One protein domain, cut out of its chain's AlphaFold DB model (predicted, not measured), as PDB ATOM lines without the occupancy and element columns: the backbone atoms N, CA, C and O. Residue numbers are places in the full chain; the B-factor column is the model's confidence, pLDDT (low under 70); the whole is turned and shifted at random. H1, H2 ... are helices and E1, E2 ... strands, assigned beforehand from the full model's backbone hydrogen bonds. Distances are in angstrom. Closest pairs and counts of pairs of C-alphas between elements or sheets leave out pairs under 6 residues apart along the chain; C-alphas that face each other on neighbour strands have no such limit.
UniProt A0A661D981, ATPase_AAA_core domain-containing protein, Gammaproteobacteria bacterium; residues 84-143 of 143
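AT A GLANCE: This is residues 84 to 143 of the 143 residues of the protein "ATPase_AAA_core domain-containing protein" of Gammaproteobacteria bacterium (UniProt A0A661D981). Picture a small wall, the two-stranded hairpin E1 and E2, with the longer helix H2 covering one of its faces and no named helix over the other. Past one side of this pair, the loop of residues 102 to 116 and the short helix H1 make the far end of the model, and a tight turn at H1 brings the backbone back to H2. The 60 printed residues hold two named strands and two named helices, in the order E1, E2, H1, H2; the sheet is E1 - E2, antiparallel, and the class is mixed, helices and strands. The whole is compact, with a radius of gyration of the C-alphas of 11.4 A, and spans 34 by 25 by 18 A.

IN THESE COORDINATES: Start at Val 84 and read on to C-alpha 87 at (1.566, 5.317, 21.009), where E1 begins; it covers residues 87 to 91 and is 13.6 A long from first to last C-alpha. Five residues later E2 takes up residues 97 to 101, also 13.6 A long. After residues 102 to 116 look for C-alpha 117 at (11.293, 8.547, 21.751), from which H1, residues 117 to 123, runs 10.2 A. Then find H2, residues 126 to 140, which runs 21.5 A and ends at C-alpha 140 at (-1.303, -8.707, 26.533).

HOW THE PARTS SIT: Begin with E1 and E2, a hairpin of antiparallel neighbour strands whose directions differ by 155 degrees. Check N 88 and O 100, 2.8 A apart, and N 98 and O 90, also 2.8 A, both within hydrogen-bond range. Next compare H2 with the strands: it has 4 pairs of C-alphas within 8 A of E1, the closest being Thr 90 and Glu 130 at 6.1 A. With E2 it has 6 such pairs, the closest being Val 100 and Val 133 at 6.0 A. H1 and H2 are close but not clearly touching, their closest C-alphas being those of Trp 121 and Ile 129, 7.7 A apart. They run opposite ways at a steep tilt of 49 degrees. E1 and H1 are apart. In H1 and H2 every O i to N i+4 pair is within hydrogen-bond range.

THE WHOLE: The two C-alphas farthest apart are those of Thr 94 and Tyr 114, at 35.7 A. The printed part has no cut, and it ends at Gln 143, the chain's last residue. The link from E2 to H1 is long, with 15 residues; those from E1 to E2 and from H1 to H2 are tight. The mean pLDDT of the printed part is 87.4; look for values under 70 at residue 113 and at residues 141 to 143.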
ATOM      1  N   VAL A  84       4.889   8.168  27.941       91.56
ATOM      2  CA  VAL A  84       3.552   7.664  28.299       91.56
ATOM      3  C   VAL A  84       2.437   8.190  27.383       91.56
ATOM      4  O   VAL A  84       1.412   7.524  27.231       91.56
ATOM      5  N   ALA A  85       2.632   9.353  26.758       92.88
ATOM      6  CA  ALA A  85       1.695   9.954  25.815       92.88
ATOM      7  C   ALA A  85       1.880   9.433  24.378       92.88
ATOM      8  O   ALA A  85       0.996   9.621  23.542       92.88
ATOM      9  N   VAL A  86       2.988   8.747  24.082       94.06
ATOM     10  CA  VAL A  86       3.293   8.256  22.736       94.06
ATOM     11  C   VAL A  86       2.764   6.840  22.542       94.06
ATOM     12  O   VAL A  86       2.970   5.937  23.360       94.06
ATOM     13  N   ARG A  87       2.085   6.624  21.413       95.50
ATOM     14  CA  ARG A  87       1.566   5.317  21.009       95.50
ATOM     15  C   ARG A  87       1.947   5.029  19.564       95.50
ATOM     16  O   ARG A  87       1.766   5.874  18.698       95.50
ATOM     17  N   PHE A  88       2.394   3.807  19.307       94.56
ATOM     18  CA  PHE A  88       2.611   3.294  17.961       94.56
ATOM     19  C   PHE A  88       1.349   2.600  17.459       94.56
ATOM     20  O   PHE A  88       0.638   1.941  18.228       94.56
ATOM     21  N   LEU A  89       1.070   2.749  16.165       94.06
ATOM     22  CA  LEU A  89      -0.048   2.111  15.482       94.06
ATOM     23  C   LEU A  89       0.483   1.239  14.342       94.06
ATOM     24  O   LEU A  89       1.354   1.658  13.588       94.06
ATOM     25  N   THR A  90      -0.063   0.034  14.202       93.62
ATOM     26  CA  THR A  90       0.161  -0.822  13.027       93.62
ATOM     27  C   THR A  90      -1.090  -1.644  12.720       93.62
ATOM     28  O   THR A  90      -2.105  -1.529  13.415       93.62
ATOM     29  N   ARG A  91      -1.048  -2.460  11.669       92.75
ATOM     30  CA  ARG A  91      -2.122  -3.377  11.292       92.75
ATOM     31  C   ARG A  91      -1.734  -4.816  11.613       92.75
ATOM     32  O   ARG A  91      -0.582  -5.223  11.483       92.75
ATOM     33  N   THR A  92      -2.711  -5.600  12.039       91.00
ATOM     34  CA  THR A  92      -2.589  -7.056  12.086       91.00
ATOM     35  C   THR A  92      -2.575  -7.621  10.670       91.00
ATOM     36  O   THR A  92      -2.994  -6.964   9.715       91.00
ATOM     37  N   ASP A  93      -2.206  -8.892  10.543       88.75
ATOM     38  CA  ASP A  93      -2.246  -9.601   9.258       88.75
ATOM     39  C   ASP A  93      -3.688  -9.752   8.721       88.75
ATOM     40  O   ASP A  93      -3.906  -9.965   7.532       88.75
ATOM     41  N   THR A  94      -4.692  -9.587   9.592       92.50
ATOM     42  CA  THR A  94      -6.120  -9.525   9.236       92.50
ATOM     43  C   THR A  94      -6.600  -8.120   8.846       92.50
ATOM     44  O   THR A  94      -7.775  -7.944   8.531       92.50
ATOM     45  N   GLY A  95      -5.722  -7.113   8.872       91.56
ATOM     46  CA  GLY A  95      -6.014  -5.724   8.501       91.56
ATOM     47  C   GLY A  95      -6.572  -4.840   9.624       91.56
ATOM     48  O   GLY A  95      -6.837  -3.660   9.382       91.56
ATOM     49  N   ALA A  96      -6.737  -5.364  10.843       92.94
ATOM     50  CA  ALA A  96      -7.232  -4.598  11.987       92.94
ATOM     51  C   ALA A  96      -6.141  -3.681  12.560       92.94
ATOM     52  O   ALA A  96      -4.992  -4.093  12.691       92.94
ATOM     53  N   THR A  97      -6.491  -2.453  12.942       93.69
ATOM     54  CA  THR A  97      -5.543  -1.533  13.589       93.69
ATOM     55  C   THR A  97      -5.311  -1.934  15.043       93.69
ATOM     56  O   THR A  97      -6.259  -2.122  15.805       93.69
ATOM     57  N   ILE A  98      -4.045  -2.006  15.440       94.44
ATOM     58  CA  ILE A  98      -3.607  -2.214  16.820       94.44
ATOM     59  C   ILE A  98      -2.751  -1.037  17.281       94.44
ATOM     60  O   ILE A  98      -2.050  -0.414  16.486       94.44
ATOM     61  N   SER A  99      -2.822  -0.735  18.579       94.44
ATOM     62  CA  SER A  99      -2.083   0.365  19.197       94.44
ATOM     63  C   SER A  99      -1.427  -0.061  20.506       94.44
ATOM     64  O   SER A  99      -2.071  -0.627  21.402       94.44
ATOM     65  N   VAL A 100      -0.150   0.277  20.633       95.19
ATOM     66  CA  VAL A 100       0.695  -0.038  21.784       95.19
ATOM     67  C   VAL A 100       1.388   1.243  22.230       95.19
ATOM     68  O   VAL A 100       1.945   1.966  21.408       95.19
ATOM     69  N   GLY A 101       1.309   1.558  23.522       93.50
ATOM     70  CA  GLY A 101       2.039   2.679  24.104       93.50
ATOM     71  C   GLY A 101       3.541   2.416  24.103       93.50
ATOM     72  O   GLY A 101       3.970   1.269  24.206       93.50
ATOM     73  N   PHE A 102       4.345   3.471  24.035       92.25
ATOM     74  CA  PHE A 102       5.807   3.367  24.048       92.25
ATOM     75  C   PHE A 102       6.327   2.501  25.211       92.25
ATOM     76  O   PHE A 102       7.125   1.589  25.008       92.25
ATOM     77  N   ASN A 103       5.786   2.714  26.416       90.06
ATOM     78  CA  ASN A 103       6.177   1.997  27.640       90.06
ATOM     79  C   ASN A 103       5.840   0.494  27.636       90.06
ATOM     80  O   ASN A 103       6.288  -0.250  28.506       90.06
ATOM     81  N   GLU A 104       5.030   0.030  26.688       91.75
ATOM     82  CA  GLU A 104       4.631  -1.376  26.584       91.75
ATOM     83  C   GLU A 104       5.592  -2.192  25.700       91.75
ATOM     84  O   GLU A 104       5.596  -3.430  25.748       91.75
ATOM     85  N   ILE A 105       6.435  -1.515  24.917       91.31
ATOM     86  CA  ILE A 105       7.459  -2.133  24.075       91.31
ATOM     87  C   ILE A 105       8.740  -2.258  24.899       91.31
ATOM     88  O   ILE A 105       9.401  -1.267  25.192       91.31
ATOM     89  N   LYS A 106       9.100  -3.487  25.283       87.94
ATOM     90  CA  LYS A 106      10.230  -3.754  26.196       87.94
ATOM     91  C   LYS A 106      11.577  -3.505  25.530       87.94
ATOM     92  O   LYS A 106      12.528  -3.117  26.193       87.94
ATOM     93  N   GLU A 107      11.633  -3.763  24.235       88.06
ATOM     94  CA  GLU A 107      12.797  -3.638  23.373       88.06
ATOM     95  C   GLU A 107      13.282  -2.182  23.339       88.06
ATOM     96  O   GLU A 107      14.457  -1.916  23.545       88.06
ATOM     97  N   ILE A 108      12.339  -1.243  23.237       84.56
ATOM     98  CA  ILE A 108      12.580   0.204  23.236       84.56
ATOM     99  C   ILE A 108      13.100   0.720  24.587       84.56
ATOM    100  O   ILE A 108      13.855   1.689  24.633       84.56
ATOM    101  N   GLN A 109      12.727   0.078  25.700       79.50
ATOM    102  CA  GLN A 109      13.143   0.530  27.036       79.50
ATOM    103  C   GLN A 109      14.656   0.402  27.264       79.50
ATOM    104  O   GLN A 109      15.184   1.069  28.147       79.50
ATOM    105  N   GLN A 110      15.349  -0.446  26.496       75.00
ATOM    106  CA  GLN A 110      16.800  -0.625  26.613       75.00
ATOM    107  C   GLN A 110      17.575   0.575  26.057       75.00
ATOM    108  O   GLN A 110      18.609   0.941  26.610       75.00
ATOM    109  N   ASP A 111      17.047   1.210  25.009       71.94
ATOM    110  CA  ASP A 111      17.706   2.314  24.307       71.94
ATOM    111  C   ASP A 111      17.267   3.696  24.832       71.94
ATOM    112  O   ASP A 111      17.980   4.689  24.666       71.94
ATOM    113  N   PHE A 112      16.127   3.765  25.534       73.50
ATOM    114  CA  PHE A 112      15.577   5.010  26.092       73.50
ATOM    115  C   PHE A 112      16.450   5.660  27.175       73.50
ATOM    116  O   PHE A 112      16.342   6.858  27.419       73.50
ATOM    117  N   GLU A 113      17.362   4.914  27.799       67.56
ATOM    118  CA  GLU A 113      18.300   5.473  28.784       67.56
ATOM    119  C   GLU A 113      19.220   6.553  28.173       67.56
ATOM    120  O   GLU A 113      19.685   7.447  28.883       67.56
ATOM    121  N   TYR A 114      19.444   6.512  26.852       70.25
ATOM    122  CA  TYR A 114      20.382   7.394  26.147       70.25
ATOM    123  C   TYR A 114      19.764   8.165  24.967       70.25
ATOM    124  O   TYR A 114      20.456   8.979  24.351       70.25
ATOM    125  N   GLN A 115      18.494   7.916  24.628       82.31
ATOM    126  CA  GLN A 115      17.814   8.476  23.454       82.31
ATOM    127  C   GLN A 115      16.361   8.865  23.760       82.31
ATOM    128  O   GLN A 115      15.691   8.211  24.556       82.31
ATOM    129  N   GLY A 116      15.860   9.911  23.096       86.00
ATOM    130  CA  GLY A 116      14.443  10.267  23.124       86.00
ATOM    131  C   GLY A 116      13.588   9.322  22.273       86.00
ATOM    132  O   GLY A 116      14.087   8.517  21.481       86.00
ATOM    133  N   VAL A 117      12.267   9.410  22.443       89.31
ATOM    134  CA  VAL A 117      11.293   8.547  21.751       89.31
ATOM    135  C   VAL A 117      11.407   8.668  20.227       89.31
ATOM    136  O   VAL A 117      11.377   7.670  19.505       89.31
ATOM    137  N   GLY A 118      11.540   9.899  19.744       90.75
ATOM    138  CA  GLY A 118      11.718  10.246  18.346       90.75
ATOM    139  C   GLY A 118      13.037   9.731  17.780       90.75
ATOM    140  O   GLY A 118      13.029   9.180  16.686       90.75
ATOM    141  N   GLU A 119      14.159   9.821  18.501       90.94
ATOM    142  CA  GLU A 119      15.437   9.261  18.032       90.94
ATOM    143  C   GLU A 119      15.366   7.743  17.879       90.94
ATOM    144  O   GLU A 119      15.826   7.213  16.867       90.94
ATOM    145  N   ILE A 120      14.767   7.044  18.851       90.88
ATOM    146  CA  ILE A 120      14.592   5.588  18.778       90.88
ATOM    147  C   ILE A 120      13.751   5.234  17.559       90.88
ATOM    148  O   ILE A 120      14.130   4.359  16.781       90.88
ATOM    149  N   TRP A 121      12.630   5.928  17.354       90.88
ATOM    150  CA  TRP A 121      11.807   5.721  16.169       90.88
ATOM    151  C   TRP A 121      12.583   5.998  14.879       90.88
ATOM    152  O   TRP A 121      12.570   5.166  13.979       90.88
ATOM    153  N   PHE A 122      13.295   7.119  14.793       90.75
ATOM    154  CA  PHE A 122      14.020   7.518  13.590       90.75
ATOM    155  C   PHE A 122      15.134   6.532  13.209       90.75
ATOM    156  O   PHE A 122      15.357   6.275  12.026       90.75
ATOM    157  N   HIS A 123      15.826   5.959  14.195       89.88
ATOM    158  CA  HIS A 123      16.887   4.977  13.961       89.88
ATOM    159  C   HIS A 123      16.379   3.541  13.787       89.88
ATOM    160  O   HIS A 123      17.137   2.676  13.342       89.88
ATOM    161  N   THR A 124      15.113   3.273  14.105       90.38
ATOM    162  CA  THR A 124      14.516   1.941  13.991       90.38
ATOM    163  C   THR A 124      13.726   1.821  12.691       90.38
ATOM    164  O   THR A 124      12.909   2.673  12.353       90.38
ATOM    165  N   SER A 125      13.920   0.728  11.946       91.62
ATOM    166  CA  SER A 125      13.126   0.493  10.736       91.62
ATOM    167  C   SER A 125      11.644   0.267  11.054       91.62
ATOM    168  O   SER A 125      11.300  -0.335  12.075       91.62
ATOM    169  N   SER A 126      10.761   0.669  10.135       88.50
ATOM    170  CA  SER A 126       9.313   0.462  10.274       88.50
ATOM    171  C   SER A 126       8.948  -1.008  10.504       88.50
ATOM    172  O   SER A 126       8.131  -1.294  11.373       88.50
ATOM    173  N   ASP A 127       9.612  -1.941   9.812       92.75
ATOM    174  CA  ASP A 127       9.399  -3.388   9.985       92.75
ATOM    175  C   ASP A 127       9.723  -3.859  11.412       92.75
ATOM    176  O   ASP A 127       9.048  -4.726  11.973       92.75
ATOM    177  N   THR A 128      10.762  -3.279  12.019       93.69
ATOM    178  CA  THR A 128      11.178  -3.620  13.384       93.69
ATOM    179  C   THR A 128      10.174  -3.085  14.399       93.69
ATOM    180  O   THR A 128       9.758  -3.827  15.288       93.69
ATOM    181  N   ILE A 129       9.717  -1.838  14.233       91.62
ATOM    182  CA  ILE A 129       8.671  -1.252  15.086       91.62
ATOM    183  C   ILE A 129       7.370  -2.041  14.955       91.62
ATOM    184  O   ILE A 129       6.747  -2.366  15.964       91.62
ATOM    185  N   GLU A 130       6.969  -2.404  13.736       93.31
ATOM    186  CA  GLU A 130       5.780  -3.224  13.506       93.31
ATOM    187  C   GLU A 130       5.874  -4.559  14.246       93.31
ATOM    188  O   GLU A 130       4.932  -4.946  14.945       93.31
ATOM    189  N   LYS A 131       7.021  -5.242  14.148       93.50
ATOM    190  CA  LYS A 131       7.266  -6.484  14.882       93.50
ATOM    191  C   LYS A 131       7.138  -6.274  16.390       93.50
ATOM    192  O   LYS A 131       6.416  -7.022  17.043       93.50
ATOM    193  N   TRP A 132       7.774  -5.242  16.938       93.38
ATOM    194  CA  TRP A 132       7.703  -4.927  18.367       93.38
ATOM    195  C   TRP A 132       6.276  -4.648  18.846       93.38
ATOM    196  O   TRP A 132       5.870  -5.140  19.900       93.38
ATOM    197  N   VAL A 133       5.487  -3.913  18.061       93.81
ATOM    198  CA  VAL A 133       4.074  -3.644  18.361       93.81
ATOM    199  C   VAL A 133       3.261  -4.945  18.362       93.81
ATOM    200  O   VAL A 133       2.488  -5.184  19.295       93.81
ATOM    201  N   LYS A 134       3.455  -5.826  17.371       92.69
ATOM    202  CA  LYS A 134       2.789  -7.144  17.312       92.69
ATOM    203  C   LYS A 134       3.196  -8.051  18.484       92.69
ATOM    204  O   LYS A 134       2.334  -8.689  19.101       92.69
ATOM    205  N   ASP A 135       4.475  -8.062  18.850       92.62
ATOM    206  CA  ASP A 135       5.004  -8.837  19.979       92.62
ATOM    207  C   ASP A 135       4.463  -8.323  21.326       92.62
ATOM    208  O   ASP A 135       4.158  -9.113  22.225       92.62
ATOM    209  N   ALA A 136       4.301  -7.007  21.486       92.31
ATOM    210  CA  ALA A 136       3.718  -6.399  22.681       92.31
ATOM    211  C   ALA A 136       2.225  -6.737  22.846       92.31
ATOM    212  O   ALA A 136       1.796  -7.093  23.945       92.31
ATOM    213  N   ILE A 137       1.438  -6.715  21.762       90.62
ATOM    214  CA  ILE A 137       0.031  -7.156  21.793       90.62
ATOM    215  C   ILE A 137      -0.084  -8.638  22.148       90.62
ATOM    216  O   ILE A 137      -0.910  -8.999  22.986       90.62
ATOM    217  N   SER A 138       0.760  -9.491  21.565       87.75
ATOM    218  CA  SER A 138       0.746 -10.931  21.851       87.75
ATOM    219  C   SER A 138       0.965 -11.221  23.340       87.75
ATOM    220  O   SER A 138       0.351 -12.131  23.889       87.75
ATOM    221  N   ARG A 139       1.768 -10.398  24.028       86.31
ATOM    222  CA  ARG A 139       1.989 -10.482  25.481       86.31
ATOM    223  C   ARG A 139       0.776 -10.052  26.317       86.31
ATOM    224  O   ARG A 139       0.579 -10.622  27.386       86.31
ATOM    225  N   ARG A 140      -0.053  -9.105  25.846       80.75
ATOM    226  CA  ARG A 140      -1.303  -8.707  26.533       80.75
ATOM    227  C   ARG A 140      -2.322  -9.851  26.603       80.75
ATOM    228  O   ARG A 140      -3.115  -9.889  27.530       80.75
ATOM    229  N   GLY A 141      -2.299 -10.776  25.638       64.19
ATOM    230  CA  GLY A 141      -3.221 -11.917  25.576       64.19
ATOM    231  C   GLY A 141      -2.935 -13.060  26.562       64.19
ATOM    232  O   GLY A 141      -3.698 -14.020  26.589       64.19
ATOM    233  N   PHE A 142      -1.854 -12.981  27.350       50.28
ATOM    234  CA  PHE A 142      -1.453 -13.988  28.347       50.28
ATOM    235  C   PHE A 142      -1.514 -13.477  29.801       50.28
ATOM    236  O   PHE A 142      -0.926 -14.101  30.687       50.28
ATOM    237  N   GLN A 143      -2.201 -12.358  30.053       41.19
ATOM    238  CA  GLN A 143      -2.485 -11.850  31.400       41.19
ATOM    239  C   GLN A 143      -3.971 -11.931  31.732       41.19
ATOM    240  O   GLN A 143      -4.793 -11.677  30.823       41.19
TER     241      GLN A 143